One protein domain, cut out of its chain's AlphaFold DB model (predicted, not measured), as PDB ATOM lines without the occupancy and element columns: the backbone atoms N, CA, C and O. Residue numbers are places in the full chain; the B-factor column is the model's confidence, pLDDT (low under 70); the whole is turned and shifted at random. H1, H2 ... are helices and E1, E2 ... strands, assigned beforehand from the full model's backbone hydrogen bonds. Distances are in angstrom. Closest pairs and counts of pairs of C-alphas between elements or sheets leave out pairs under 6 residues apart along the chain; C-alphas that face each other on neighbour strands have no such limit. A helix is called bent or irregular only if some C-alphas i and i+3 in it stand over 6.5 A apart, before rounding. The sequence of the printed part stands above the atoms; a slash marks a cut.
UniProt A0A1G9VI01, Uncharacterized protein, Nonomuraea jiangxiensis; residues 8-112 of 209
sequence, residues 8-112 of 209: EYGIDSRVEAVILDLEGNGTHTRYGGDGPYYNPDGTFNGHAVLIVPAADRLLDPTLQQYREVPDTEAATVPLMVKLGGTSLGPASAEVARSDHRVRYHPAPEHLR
ATOM      1  N   GLU A   8     211.106 129.821 145.908       63.59
ATOM      2  CA  GLU A   8     212.170 128.809 146.007       63.59
ATOM      3  C   GLU A   8     212.662 128.610 147.451       63.59
ATOM      4  O   GLU A   8     213.141 127.531 147.807       63.59
ATOM      5  N   TYR A   9     212.461 129.615 148.306       68.38
ATOM      6  CA  TYR A   9     212.766 129.591 149.735       68.38
ATOM      7  C   TYR A   9     211.531 129.369 150.616       68.38
ATOM      8  O   TYR A   9     211.597 129.552 151.829       68.38
ATOM      9  N   GLY A  10     210.400 128.970 150.026       71.94
ATOM     10  CA  GLY A  10     209.134 128.771 150.734       71.94
ATOM     11  C   GLY A  10     208.468 130.072 151.184       71.94
ATOM     12  O   GLY A  10     207.574 130.035 152.027       71.94
ATOM     13  N   ILE A  11     208.898 131.219 150.649       77.88
ATOM     14  CA  ILE A  11     208.317 132.525 150.951       77.88
ATOM     15  C   ILE A  11     207.387 132.900 149.804       77.88
ATOM     16  O   ILE A  11     207.834 133.171 148.688       77.88
ATOM     17  N   ASP A  12     206.087 132.934 150.089       83.06
ATOM     18  CA  ASP A  12     205.105 133.426 149.128       83.06
ATOM     19  C   ASP A  12     205.438 134.866 148.725       83.06
ATOM     20  O   ASP A  12     205.607 135.752 149.572       83.06
ATOM     21  N   SER A  13     205.585 135.083 147.423       86.19
ATOM     22  CA  SER A  13     205.884 136.391 146.864       86.19
ATOM     23  C   SER A  13     205.413 136.484 145.424       86.19
ATOM     24  O   SER A  13     205.312 135.471 144.725       86.19
ATOM     25  N   ARG A  14     205.152 137.710 144.970       87.44
ATOM     26  CA  ARG A  14     204.813 137.980 143.577       87.44
ATOM     27  C   ARG A  14     205.269 139.334 143.088       87.44
ATOM     28  O   ARG A  14     205.371 140.271 143.868       87.44
ATOM     29  N   VAL A  15     205.550 139.414 141.795       89.75
ATOM     30  CA  VAL A  15     205.910 140.668 141.129       89.75
ATOM     31  C   VAL A  15     204.644 141.286 140.559       89.75
ATOM     32  O   VAL A  15     203.933 140.635 139.792       89.75
ATOM     33  N   GLU A  16     204.377 142.532 140.931       91.81
ATOM     34  CA  GLU A  16     203.263 143.318 140.402       91.81
ATOM     35  C   GLU A  16     203.804 144.550 139.675       91.81
ATOM     36  O   GLU A  16     204.716 145.224 140.160       91.81
ATOM     37  N   ALA A  17     203.232 144.842 138.508       94.69
ATOM     38  CA  ALA A  17     203.413 146.120 137.845       94.69
ATOM     39  C   ALA A  17     202.595 147.196 138.567       94.69
ATOM     40  O   ALA A  17     201.451 146.968 138.973       94.69
ATOM     41  N   VAL A  18     203.185 148.376 138.702       95.12
ATOM     42  CA  VAL A  18     202.600 149.540 139.366       95.12
ATOM     43  C   VAL A  18     202.846 150.790 138.533       95.12
ATOM     44  O   VAL A  18     203.789 150.859 137.741       95.12
ATOM     45  N   ILE A  19     201.986 151.784 138.725       96.69
ATOM     46  CA  ILE A  19     202.249 153.153 138.282       96.69
ATOM     47  C   ILE A  19     203.070 153.811 139.396       96.69
ATOM     48  O   ILE A  19     202.758 153.653 140.578       96.69
ATOM     49  N   LEU A  20     204.137 154.515 139.035       96.62
ATOM     50  CA  LEU A  20     205.101 155.067 139.983       96.62
ATOM     51  C   LEU A  20     205.169 156.585 139.831       96.62
ATOM     52  O   LEU A  20     205.575 157.074 138.781       96.62
ATOM     53  N   ASP A  21     204.813 157.309 140.886       96.62
ATOM     54  CA  ASP A  21     205.105 158.737 141.009       96.62
ATOM     55  C   ASP A  21     206.393 158.911 141.807       96.62
ATOM     56  O   ASP A  21     206.510 158.431 142.942       96.62
ATOM     57  N   LEU A  22     207.344 159.621 141.214       96.06
ATOM     58  CA  LEU A  22     208.643 159.902 141.800       96.06
ATOM     59  C   LEU A  22     208.922 161.392 141.792       96.06
ATOM     60  O   LEU A  22     208.877 162.025 140.740       96.06
ATOM     61  N   GLU A  23     209.243 161.939 142.959       96.44
ATOM     62  CA  GLU A  23     209.642 163.332 143.118       96.44
ATOM     63  C   GLU A  23     210.963 163.430 143.868       96.44
ATOM     64  O   GLU A  23     211.070 163.011 145.019       96.44
ATOM     65  N   GLY A  24     211.956 164.021 143.218       94.62
ATOM     66  CA  GLY A  24     213.299 164.211 143.745       94.62
ATOM     67  C   GLY A  24     214.210 164.817 142.677       94.62
ATOM     68  O   GLY A  24     213.805 165.004 141.524       94.62
ATOM     69  N   ASN A  25     215.417 165.228 143.073       94.00
ATOM     70  CA  ASN A  25     216.362 165.948 142.202       94.00
ATOM     71  C   ASN A  25     215.735 167.149 141.455       94.00
ATOM     72  O   ASN A  25     216.091 167.454 140.319       94.00
ATOM     73  N   GLY A  26     214.770 167.832 142.085       93.81
ATOM     74  CA  GLY A  26     214.064 168.982 141.503       93.81
ATOM     75  C   GLY A  26     213.056 168.639 140.399       93.81
ATOM     76  O   GLY A  26     212.560 169.542 139.729       93.81
ATOM     77  N   THR A  27     212.739 167.359 140.203       95.62
ATOM     78  CA  THR A  27     211.820 166.883 139.163       95.62
ATOM     79  C   THR A  27     210.739 165.979 139.744       95.62
ATOM     80  O   THR A  27     210.925 165.366 140.793       95.62
ATOM     81  N   HIS A  28     209.601 165.908 139.057       96.38
ATOM     82  CA  HIS A  28     208.527 164.965 139.348       96.38
ATOM     83  C   HIS A  28     208.134 164.247 138.057       96.38
ATOM     84  O   HIS A  28     207.805 164.904 137.065       96.38
ATOM     85  N   THR A  29     208.150 162.916 138.086       97.25
ATOM     86  CA  THR A  29     207.804 162.070 136.940       97.25
ATOM     87  C   THR A  29     206.826 160.979 137.363       97.25
ATOM     88  O   THR A  29     207.021 160.312 138.380       97.25
ATOM     89  N   ARG A  30     205.785 160.776 136.545       96.75
ATOM     90  CA  ARG A  30     204.867 159.635 136.632       96.75
ATOM     91  C   ARG A  30     205.233 158.598 135.576       96.75
ATOM     92  O   ARG A  30     205.072 158.850 134.383       96.75
ATOM     93  N   TYR A  31     205.653 157.422 136.017       96.25
ATOM     94  CA  TYR A  31     205.883 156.252 135.174       96.25
ATOM     95  C   TYR A  31     204.631 155.378 135.124       96.25
ATOM     96  O   TYR A  31     203.995 155.119 136.145       96.25
ATOM     97  N   GLY A  32     204.287 154.904 133.933       93.75
ATOM     98  CA  GLY A  32     203.104 154.098 133.647       93.75
ATOM     99  C   GLY A  32     201.921 154.907 133.119       93.75
ATOM    100  O   GLY A  32     201.100 154.338 132.423       93.75
ATOM    101  N   GLY A  33     201.829 156.221 133.360       90.00
ATOM    102  CA  GLY A  33     200.724 157.044 132.835       90.00
ATOM    103  C   GLY A  33     199.343 156.461 133.175       90.00
ATOM    104  O   GLY A  33     199.003 156.358 134.353       90.00
ATOM    105  N   ASP A  34     198.588 156.057 132.148       87.62
ATOM    106  CA  ASP A  34     197.263 155.421 132.263       87.62
ATOM    107  C   ASP A  34     197.316 153.919 132.629       87.62
ATOM    108  O   ASP A  34     196.294 153.304 132.938       87.62
ATOM    109  N   GLY A  35     198.505 153.312 132.619       93.44
ATOM    110  CA  GLY A  35     198.747 151.928 133.014       93.44
ATOM    111  C   GLY A  35     200.094 151.400 132.500       93.44
ATOM    112  O   GLY A  35     200.519 151.813 131.430       93.44
ATOM    113  N   PRO A  36     200.783 150.483 133.206       95.62
ATOM    114  CA  PRO A  36     202.113 150.023 132.800       95.62
ATOM    115  C   PRO A  36     202.132 149.304 131.440       95.62
ATOM    116  O   PRO A  36     201.234 148.514 131.145       95.62
ATOM    117  N   TYR A  37     203.172 149.533 130.633       94.38
ATOM    118  CA  TYR A  37     203.317 148.949 129.293       94.38
ATOM    119  C   TYR A  37     204.780 148.904 128.824       94.38
ATOM    120  O   TYR A  37     205.645 149.586 129.365       94.38
ATOM    121  N   TYR A  38     205.069 148.117 127.787       93.56
ATOM    122  CA  TYR A  38     206.370 148.136 127.110       93.56
ATOM    123  C   TYR A  38     206.388 149.148 125.963       93.56
ATOM    124  O   TYR A  38     205.512 149.132 125.099       93.56
ATOM    125  N   ASN A  39     207.414 149.993 125.932       91.88
ATOM    126  CA  ASN A  39     207.695 150.894 124.822       91.88
ATOM    127  C   ASN A  39     208.189 150.114 123.583       91.88
ATOM    128  O   ASN A  39     208.672 148.983 123.715       91.88
ATOM    129  N   PRO A  40     208.135 150.715 122.376       91.94
ATOM    130  CA  PRO A  40     208.634 150.081 121.150       91.94
ATOM    131  C   PRO A  40     210.119 149.690 121.187       91.94
ATOM    132  O   PRO A  40     210.523 148.763 120.494       91.94
ATOM    133  N   ASP A  41     210.929 150.380 121.994       91.44
ATOM    134  CA  ASP A  41     212.356 150.096 122.190       91.44
ATOM    135  C   ASP A  41     212.627 148.950 123.188       91.44
ATOM    136  O   ASP A  41     213.779 148.612 123.453       91.44
ATOM    137  N   GLY A  42     211.573 148.342 123.742       88.06
ATOM    138  CA  GLY A  42     211.663 147.253 124.712       88.06
ATOM    139  C   GLY A  42     211.846 147.705 126.163       88.06
ATOM    140  O   GLY A  42     211.880 146.850 127.052       88.06
ATOM    141  N   THR A  43     211.921 149.010 126.437       90.06
ATOM    142  CA  THR A  43     211.911 149.528 127.811       90.06
ATOM    143  C   THR A  43     210.514 149.416 128.424       90.06
ATOM    144  O   THR A  43     209.503 149.455 127.724       90.06
ATOM    145  N   PHE A  44     210.437 149.247 129.744       93.25
ATOM    146  CA  PHE A  44     209.161 149.153 130.454       93.25
ATOM    147  C   PHE A  44     208.769 150.519 131.026       93.25
ATOM    148  O   PHE A  44     209.501 151.078 131.841       93.25
ATOM    149  N   ASN A  45     207.620 151.054 130.608       94.50
ATOM    150  CA  ASN A  45     207.013 152.243 131.192       94.50
ATOM    151  C   ASN A  45     206.055 151.839 132.322       94.50
ATOM    152  O   ASN A  45     205.057 151.155 132.105       94.50
ATOM    153  N   GLY A  46     206.369 152.275 133.535       94.56
ATOM    154  CA  GLY A  46     205.771 151.806 134.781       94.56
ATOM    155  C   GLY A  46     206.882 151.398 135.734       94.56
ATOM    156  O   GLY A  46     208.025 151.844 135.600       94.56
ATOM    157  N   HIS A  47     206.554 150.540 136.691       96.00
ATOM    158  CA  HIS A  47     207.539 149.937 137.580       96.00
ATOM    159  C   HIS A  47     207.100 148.547 138.020       96.00
ATOM    160  O   HIS A  47     205.914 148.227 137.957       96.00
ATOM    161  N   ALA A  48     208.042 147.720 138.458       93.69
ATOM    162  CA  ALA A  48     207.765 146.389 138.979       93.69
ATOM    163  C   ALA A  48     208.257 146.287 140.422       93.69
ATOM    164  O   ALA A  48     209.414 146.574 140.719       93.69
ATOM    165  N   VAL A  49     207.374 145.839 141.311       93.00
ATOM    166  CA  VAL A  49     207.654 145.701 142.744       93.00
ATOM    167  C   VAL A  49     207.427 144.267 143.194       93.00
ATOM    168  O   VAL A  49     206.625 143.535 142.613       93.00
ATOM    169  N   LEU A  50     208.120 143.859 144.255       91.69
ATOM    170  CA  LEU A  50     207.956 142.542 144.856       91.69
ATOM    171  C   LEU A  50     207.020 142.627 146.062       91.69
ATOM    172  O   LEU A  50     207.344 143.225 147.083       91.69
ATOM    173  N   ILE A  51     205.869 141.980 145.970       90.75
ATOM    174  CA  ILE A  51     204.908 141.828 147.058       90.75
ATOM    175  C   ILE A  51     205.224 140.541 147.820       90.75
ATOM    176  O   ILE A  51     205.350 139.477 147.218       90.75
ATOM    177  N   VAL A  52     205.315 140.625 149.146       90.00
ATOM    178  CA  VAL A  52     205.495 139.486 150.059       90.00
ATOM    179  C   VAL A  52     204.308 139.458 151.023       90.00
ATOM    180  O   VAL A  52     204.357 140.095 152.082       90.00
ATOM    181  N   PRO A  53     203.222 138.742 150.672       87.69
ATOM    182  CA  PRO A  53     201.971 138.768 151.427       87.69
ATOM    183  C   PRO A  53     202.130 138.344 152.885       87.69
ATOM    184  O   PRO A  53     201.624 139.015 153.777       87.69
ATOM    185  N   ALA A  54     202.891 137.276 153.146       84.38
ATOM    186  CA  ALA A  54     203.118 136.772 154.502       84.38
ATOM    187  C   ALA A  54     203.852 137.776 155.408       84.38
ATOM    188  O   ALA A  54     203.736 137.712 156.630       84.38
ATOM    189  N   ALA A  55     204.609 138.701 154.813       84.12
ATOM    190  CA  ALA A  55     205.278 139.775 155.535       84.12
ATOM    191  C   ALA A  55     204.442 141.060 155.584       84.12
ATOM    192  O   ALA A  55     204.834 141.987 156.295       84.12
ATOM    193  N   ASP A  56     203.328 141.135 154.841       88.81
ATOM    194  CA  ASP A  56     202.555 142.362 154.645       88.81
ATOM    195  C   ASP A  56     203.477 143.489 154.137       88.81
ATOM    196  O   ASP A  56     203.549 144.583 154.706       88.81
ATOM    197  N   ARG A  57     204.317 143.172 153.133       90.50
ATOM    198  CA  ARG A  57     205.338 144.085 152.593       90.50
ATOM    199  C   ARG A  57     205.358 144.152 151.074       90.50
ATOM    200  O   ARG A  57     205.240 143.135 150.398       90.50
ATOM    201  N   LEU A  58     205.629 145.353 150.577       91.81
ATOM    202  CA  LEU A  58     206.183 145.614 149.254       91.81
ATOM    203  C   LEU A  58     207.681 145.864 149.400       91.81
ATOM    204  O   LEU A  58     208.104 146.558 150.326       91.81
ATOM    205  N   LEU A  59     208.468 145.301 148.493       91.69
ATOM    206  CA  LEU A  59     209.898 145.534 148.355       91.69
ATOM    207  C   LEU A  59     210.180 146.116 146.976       91.69
ATOM    208  O   LEU A  59     209.691 145.608 145.965       91.69
ATOM    209  N   ASP A  60     211.019 147.138 146.955       92.50
ATOM    210  CA  ASP A  60     211.485 147.776 145.737       92.50
ATOM    211  C   ASP A  60     213.016 147.897 145.777       92.50
ATOM    212  O   ASP A  60     213.563 148.805 146.415       92.50
ATOM    213  N   PRO A  61     213.719 146.933 145.158       85.88
ATOM    214  CA  PRO A  61     215.171 146.944 145.080       85.88
ATOM    215  C   PRO A  61     215.708 147.766 143.902       85.88
ATOM    216  O   PRO A  61     216.921 147.931 143.803       85.88
ATOM    217  N   THR A  62     214.849 148.244 142.999       89.94
ATOM    218  CA  THR A  62     215.258 148.836 141.716       89.94
ATOM    219  C   THR A  62     214.940 150.317 141.602       89.94
ATOM    220  O   THR A  62     215.304 150.916 140.596       89.94
ATOM    221  N   LEU A  63     214.355 150.945 142.628       91.12
ATOM    222  CA  LEU A  63     214.053 152.378 142.624       91.12
ATOM    223  C   LEU A  63     215.253 153.264 142.225       91.12
ATOM    224  O   LEU A  63     215.076 154.266 141.541       91.12
ATOM    225  N   GLN A  64     216.481 152.862 142.562       90.50
ATOM    226  CA  GLN A  64     217.694 153.646 142.269       90.50
ATOM    227  C   GLN A  64     217.982 153.836 140.775       90.50
ATOM    228  O   GLN A  64     218.853 154.618 140.413       90.50
ATOM    229  N   GLN A  65     217.291 153.105 139.898       90.56
ATOM    230  CA  GLN A  65     217.443 153.258 138.451       90.56
ATOM    231  C   GLN A  65     216.831 154.565 137.918       90.56
ATOM    232  O   GLN A  65     217.097 154.943 136.777       90.56
ATOM    233  N   TYR A  66     215.984 155.231 138.709       93.25
ATOM    234  CA  TYR A  66     215.280 156.439 138.296       93.25
ATOM    235  C   TYR A  66     216.080 157.696 138.628       93.25
ATOM    236  O   TYR A  66     216.596 157.859 139.730       93.25
ATOM    237  N   ARG A  67     216.136 158.626 137.674       94.25
ATOM    238  CA  ARG A  67     216.914 159.872 137.782       94.25
ATOM    239  C   ARG A  67     216.409 160.821 138.873       94.25
ATOM    240  O   ARG A  67     217.145 161.703 139.299       94.25
ATOM    241  N   GLU A  68     215.146 160.693 139.268       95.31
ATOM    242  CA  GLU A  68     214.509 161.475 140.328       95.31
ATOM    243  C   GLU A  68     215.063 161.076 141.698       95.31
ATOM    244  O   GLU A  68     214.986 161.863 142.637       95.31
ATOM    245  N   VAL A  69     215.628 159.872 141.819       92.56
ATOM    246  CA  VAL A  69     216.193 159.385 143.071       92.56
ATOM    247  C   VAL A  69     217.594 159.978 143.265       92.56
ATOM    248  O   VAL A  69     218.461 159.804 142.407       92.56
ATOM    249  N   PRO A  70     217.835 160.715 144.363       90.88
ATOM    250  CA  PRO A  70     219.138 161.302 144.653       90.88
ATOM    251  C   PRO A  70     220.224 160.246 144.870       90.88
ATOM    252  O   PRO A  70     219.954 159.170 145.392       90.88
ATOM    253  N   ASP A  71     221.475 160.579 144.558       90.06
ATOM    254  CA  ASP A  71     222.627 159.755 144.943       90.06
ATOM    255  C   ASP A  71     223.033 160.071 146.393       90.06
ATOM    256  O   ASP A  71     223.947 160.851 146.663       90.06
ATOM    257  N   THR A  72     222.267 159.539 147.348       86.56
ATOM    258  CA  THR A  72     222.528 159.682 148.789       86.56
ATOM    259  C   THR A  72     222.525 158.320 149.478       86.56
ATOM    260  O   THR A  72     221.869 157.376 149.037       86.56
ATOM    261  N   GLU A  73     223.189 158.218 150.632       81.88
ATOM    262  CA  GLU A  73     223.156 156.994 151.444       81.88
ATOM    263  C   GLU A  73     221.716 156.583 151.792       81.88
ATOM    264  O   GLU A  73     221.358 155.411 151.683       81.88
ATOM    265  N   ALA A  74     220.855 157.551 152.130       80.12
ATOM    266  CA  ALA A  74     219.449 157.287 152.408       80.12
ATOM    267  C   ALA A  74     218.752 156.692 151.182       80.12
ATOM    268  O   ALA A  74     218.084 155.660 151.310       80.12
ATOM    269  N   ALA A  75     218.950 157.296 150.010       84.69
ATOM    270  CA  ALA A  75     218.364 156.843 148.767       84.69
ATOM    271  C   ALA A  75     218.775 155.415 148.435       84.69
ATOM    272  O   ALA A  75     217.866 154.616 148.253       84.69
ATOM    273  N   THR A  76     220.065 155.052 148.520       77.94
ATOM    274  CA  THR A  76     220.604 153.727 148.127       77.94
ATOM    275  C   THR A  76     219.962 152.513 148.809       77.94
ATOM    276  O   THR A  76     220.022 151.398 148.284       77.94
ATOM    277  N   VAL A  77     219.313 152.698 149.962       81.06
ATOM    278  CA  VAL A  77     218.650 151.609 150.687       81.06
ATOM    279  C   VAL A  77     217.386 151.151 149.939       81.06
ATOM    280  O   VAL A  77     216.517 151.989 149.683       81.06
ATOM    281  N   PRO A  78     217.225 149.837 149.655       82.69
ATOM    282  CA  PRO A  78     215.999 149.290 149.081       82.69
ATOM    283  C   PRO A  78     214.764 149.676 149.887       82.69
ATOM    284  O   PRO A  78     214.767 149.626 151.124       82.69
ATOM    285  N   LEU A  79     213.681 150.008 149.191       86.75
ATOM    286  CA  LEU A  79     212.447 150.382 149.857       86.75
ATOM    287  C   LEU A  79     211.678 149.156 150.320       86.75
ATOM    288  O   LEU A  79     211.551 148.154 149.617       86.75
ATOM    289  N   MET A  80     211.148 149.263 151.534       87.88
ATOM    290  CA  MET A  80     210.280 148.259 152.121       87.88
ATOM    291  C   MET A  80     209.081 148.954 152.747       87.88
ATOM    292  O   MET A  80     209.214 149.673 153.738       87.88
ATOM    293  N   VAL A  81     207.910 148.727 152.167       87.81
ATOM    294  CA  VAL A  81     206.678 149.432 152.524       87.81
ATOM    295  C   VAL A  81     205.730 148.452 153.182       87.81
ATOM    296  O   VAL A  81     205.539 147.343 152.687       87.81
ATOM    297  N   LYS A  82     205.158 148.837 154.326       86.75
ATOM    298  CA  LYS A  82     204.092 148.056 154.952       86.75
ATOM    299  C   LYS A  82     202.838 148.153 154.092       86.75
ATOM    300  O   LYS A  82     202.408 149.251 153.755       86.75
ATOM    301  N   LEU A  83     202.287 146.999 153.748       80.06
ATOM    302  CA  LEU A  83     201.001 146.907 153.084       80.06
ATOM    303  C   LEU A  83     199.880 146.961 154.137       80.06
ATOM    304  O   LEU A  83     200.117 146.887 155.339       80.06
ATOM    305  N   GLY A  84     198.651 147.196 153.694       76.00
ATOM    306  CA  GLY A  84     197.455 147.050 154.530       76.00
ATOM    307  C   GLY A  84     196.772 145.701 154.307       76.00
ATOM    308  O   GLY A  84     195.560 145.605 154.490       76.00
ATOM    309  N   GLY A  85     197.504 144.697 153.807       76.12
ATOM    310  CA  GLY A  85     196.940 143.477 153.239       76.12
ATOM    311  C   GLY A  85     197.903 142.723 152.316       76.12
ATOM    312  O   GLY A  85     199.103 142.974 152.253       76.12
ATOM    313  N   THR A  86     197.370 141.761 151.565       74.75
ATOM    314  CA  THR A  86     198.184 140.845 150.749       74.75
ATOM    315  C   THR A  86     198.624 141.422 149.405       74.75
ATOM    316  O   THR A  86     199.341 140.736 148.682       74.75
ATOM    317  N   SER A  87     198.198 142.635 149.041       76.25
ATOM    318  CA  SER A  87     198.531 143.360 147.806       76.25
ATOM    319  C   SER A  87     198.630 144.862 148.085       76.25
ATOM    320  O   SER A  87     198.331 145.305 149.196       76.25
ATOM    321  N   LEU A  88     198.995 145.661 147.074       76.56
ATOM    322  CA  LEU A  88     198.923 147.125 147.171       76.56
ATOM    323  C   LEU A  88     197.477 147.633 147.382       76.56
ATOM    324  O   LEU A  88     197.272 148.770 147.789       76.56
ATOM    325  N   GLY A  89     196.464 146.782 147.179       74.00
ATOM    326  CA  GLY A  89     195.059 147.160 147.301       74.00
ATOM    327  C   GLY A  89     194.645 148.187 146.237       74.00
ATOM    328  O   GLY A  89     195.309 148.301 145.211       74.00
ATOM    329  N   PRO A  90     193.523 148.901 146.434       73.06
ATOM    330  CA  PRO A  90     193.101 149.996 145.556       73.06
ATOM    331  C   PRO A  90     193.731 151.351 145.922       73.06
ATOM    332  O   PRO A  90     193.635 152.295 145.144       73.06
ATOM    333  N   ALA A  91     194.344 151.469 147.102       80.38
ATOM    334  CA  ALA A  91     194.948 152.708 147.577       80.38
ATOM    335  C   ALA A  91     196.425 152.795 147.171       80.38
ATOM    336  O   ALA A  91     197.123 151.787 147.106       80.38
ATOM    337  N   SER A  92     196.917 154.011 146.938       85.69
ATOM    338  CA  SER A  92     198.344 154.235 146.715       85.69
ATOM    339  C   SER A  92     199.138 154.053 148.009       85.69
ATOM    340  O   SER A  92     198.702 154.512 149.068       85.69
ATOM    341  N   ALA A  93     200.334 153.478 147.915       87.88
ATOM    342  CA  ALA A  93     201.291 153.452 149.013       87.88
ATOM    343  C   ALA A  93     202.331 154.558 148.811       87.88
ATOM    344  O   ALA A  93     203.016 154.590 147.790       87.88
ATOM    345  N   GLU A  94     202.457 155.461 149.778       88.94
ATOM    346  CA  GLU A  94     203.423 156.556 149.735       88.94
ATOM    347  C   GLU A  94     204.529 156.350 150.764       88.94
ATOM    348  O   GLU A  94     204.281 155.972 151.912       88.94
ATOM    349  N   VAL A  95     205.755 156.639 150.344       86.81
ATOM    350  CA  VAL A  95     206.925 156.719 151.205       86.81
ATOM    351  C   VAL A  95     207.557 158.085 151.002       86.81
ATOM    352  O   VAL A  95     208.175 158.362 149.974       86.81
ATOM    353  N   ALA A  96     207.409 158.945 152.005       84.06
ATOM    354  CA  ALA A  96     208.184 160.169 152.094       84.06
ATOM    355  C   ALA A  96     209.548 159.841 152.713       84.06
ATOM    356  O   ALA A  96     209.621 159.312 153.827       84.06
ATOM    357  N   ARG A  97     210.625 160.145 151.990       84.88
ATOM    358  CA  ARG A  97     211.989 160.145 152.527       84.88
ATOM    359  C   ARG A  97     212.443 161.590 152.709       84.88
ATOM    360  O   ARG A  97     211.765 162.526 152.293       84.88
ATOM    361  N   SER A  98     213.574 161.776 153.378       85.38
ATOM    362  CA  SER A  98     214.133 163.112 153.617       85.38
ATOM    363  C   SER A  98     214.584 163.817 152.335       85.38
ATOM    364  O   SER A  98     214.707 165.035 152.331       85.38
ATOM    365  N   ASP A  99     214.861 163.060 151.275       89.38
ATOM    366  CA  ASP A  99     215.527 163.513 150.052       89.38
ATOM    367  C   ASP A  99     214.696 163.309 148.771       89.38
ATOM    368  O   ASP A  99     214.958 163.963 147.765       89.38
ATOM    369  N   HIS A 100     213.685 162.441 148.801       93.38
ATOM    370  CA  HIS A 100     212.731 162.241 147.711       93.38
ATOM    371  C   HIS A 100     211.418 161.640 148.226       93.38
ATOM    372  O   HIS A 100     211.329 161.105 149.336       93.38
ATOM    373  N   ARG A 101     210.381 161.714 147.397       94.56
ATOM    374  CA  ARG A 101     209.069 161.122 147.648       94.56
ATOM    375  C   ARG A 101     208.750 160.095 146.577       94.56
ATOM    376  O   ARG A 101     208.942 160.327 145.386       94.56
ATOM    377  N   VAL A 102     208.209 158.971 147.032       94.75
ATOM    378  CA  VAL A 102     207.852 157.834 146.191       94.75
ATOM    379  C   VAL A 102     206.407 157.477 146.472       94.75
ATOM    380  O   VAL A 102     206.034 157.282 147.630       94.75
ATOM    381  N   ARG A 103     205.583 157.372 145.433       94.81
ATOM    382  CA  ARG A 103     204.210 156.891 145.566       94.81
ATOM    383  C   ARG A 103     203.935 155.809 144.531       94.81
ATOM    384  O   ARG A 103     204.021 156.031 143.328       94.81
ATOM    385  N   TYR A 104     203.573 154.638 145.032       95.06
ATOM    386  CA  TYR A 104     203.174 153.484 144.246       95.06
ATOM    387  C   TYR A 104     201.658 153.478 144.116       95.06
ATOM    388  O   TYR A 104     200.947 153.436 145.122       95.06
ATOM    389  N   HIS A 105     201.160 153.481 142.888       94.38
ATOM    390  CA  HIS A 105     199.742 153.327 142.598       94.38
ATOM    391  C   HIS A 105     199.479 151.935 142.027       94.38
ATOM    392  O   HIS A 105     200.233 151.469 141.165       94.38
ATOM    393  N   PRO A 106     198.411 151.263 142.474       92.94
ATOM    394  CA  PRO A 106     198.069 149.955 141.946       92.94
ATOM    395  C   PRO A 106     197.712 150.076 140.467       92.94
ATOM    396  O   PRO A 106     196.878 150.896 140.085       92.94
ATOM    397  N   ALA A 107     198.321 149.235 139.635       92.75
ATOM    398  CA  ALA A 107     197.874 149.101 138.258       92.75
ATOM    399  C   ALA A 107     196.466 148.471 138.219       92.75
ATOM    400  O   ALA A 107     196.127 147.660 139.102       92.75
ATOM    401  N   PRO A 108     195.657 148.779 137.185       91.12
ATOM    402  CA  PRO A 108     194.458 148.010 136.873       91.12
ATOM    403  C   PRO A 108     194.762 146.511 136.882       91.12
ATOM    404  O   PRO A 108     195.840 146.097 136.461       91.12
ATOM    405  N   GLU A 109     193.826 145.684 137.349       89.50
ATOM    406  CA  GLU A 109     194.077 144.252 137.578       89.50
ATOM    407  C   GLU A 109     194.649 143.538 136.345       89.50
ATOM    408  O   GLU A 109     195.639 142.818 136.453       89.50
ATOM    409  N   HIS A 110     194.101 143.830 135.163       91.38
ATOM    410  CA  HIS A 110     194.557 143.275 133.887       91.38
ATOM    411  C   HIS A 110     195.965 143.732 133.458       91.38
ATOM    412  O   HIS A 110     196.550 143.121 132.569       91.38
ATOM    413  N   LEU A 111     196.519 144.776 134.082       93.75
ATOM    414  CA  LEU A 111     197.861 145.308 133.820       93.75
ATOM    415  C   LEU A 111     198.875 144.971 134.918       93.75
ATOM    416  O   LEU A 111     200.048 145.298 134.772       93.75
ATOM    417  N   ARG A 112     198.485 144.290 136.004       91.00
ATOM    418  CA  ARG A 112     199.429 143.922 137.082       91.00
ATOM    419  C   ARG A 112     200.537 142.982 136.618       91.00
ATOM    420  O   ARG A 112     201.608 142.961 137.215       91.00
TER     421      ARG A 112
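Overview. This is residues 8 to 112 of the 209 residues of an uncharacterized protein of Nonomuraea jiangxiensis (UniProt A0A1G9VI01). Look for a small barrel of six strands, nearly closed, in which the sharply bent E1 is shared by the two halves of one strongly twisted sheet: E3, E4 and E5 follow from its first half, E7 and E6 from its second, and the ring stays unpaired between E5 and E6. E2 lengthens the wall beside the second half of E1, a long loop folds back on itself at residues 37 to 45, and the one short helix, H1, is off the sheet. There are 105 residues printed, with seven named strands and one named helix in the order E1 E2 E3 E4 H1 E5 E6 E7. The branched sheet is antiparallel in each of its neighbour pairs, and the class is mostly strand, with under half of the residues in named elements. The whole is compact, with a radius of gyration of the C-alphas of 13.6 A and spans of 39 by 34 by 27 A.

Arrangement. Start at E1, residues 14 to 24, which bends by 64 degrees at residue 19. On one side of it find E3, residues 47 to 52, beside residues 14 to 18, with N 16 and O 49 at 3.0 A, and E2, residues 27 to 31, beside residues 19 to 24, with N 22 and O 29 at 2.9 A. On the other side is E7, residues 101 to 106, with N 21 and O 103 at 2.9 A. E4, residues 57 to 60, is antiparallel to E3, with N 59 and O 50 at 2.7 A. On the other side of E4 from E3 is the edge strand E5, residues 79 to 82, antiparallel to E4, with N 58 and O 81 at 2.9 A. E6, residues 93 to 96, forms a hairpin with E7, with N 95 and O 102 at 2.8 A. The closest C-alphas of E5 and E6 are those of Val 81 and Val 95, 7.4 A apart. H1, residues 73 to 76, is not on the sheet; it is too short for an O i to N i+4 pair, and its one O i to N i+3 pair is within range.

Along the chain. Find C-alpha 14 at (204.813, 137.980, 143.577); from there E1 runs 27.6 A to C-alpha 24 at (213.299, 164.211, 143.745). E2 measures 12.8 A, E3 16.4 A, E4 9.9 A, H1 5.3 A, and E5 and E6 10.1 A each. E7 runs 16.7 A and ends at C-alpha 106 at (198.069, 149.955, 141.946).

Size, cuts and confidence. The C-alphas of Gly 10 and Gly 26, 41.6 A apart, are the two farthest apart. The printed part has no cut. The long links are E2 to E3, where residues 37 to 38 pair antiparallel with 44 to 45, and E4 to H1. The mean pLDDT of the printed part is 88.8; residues 8 to 9 are under 70.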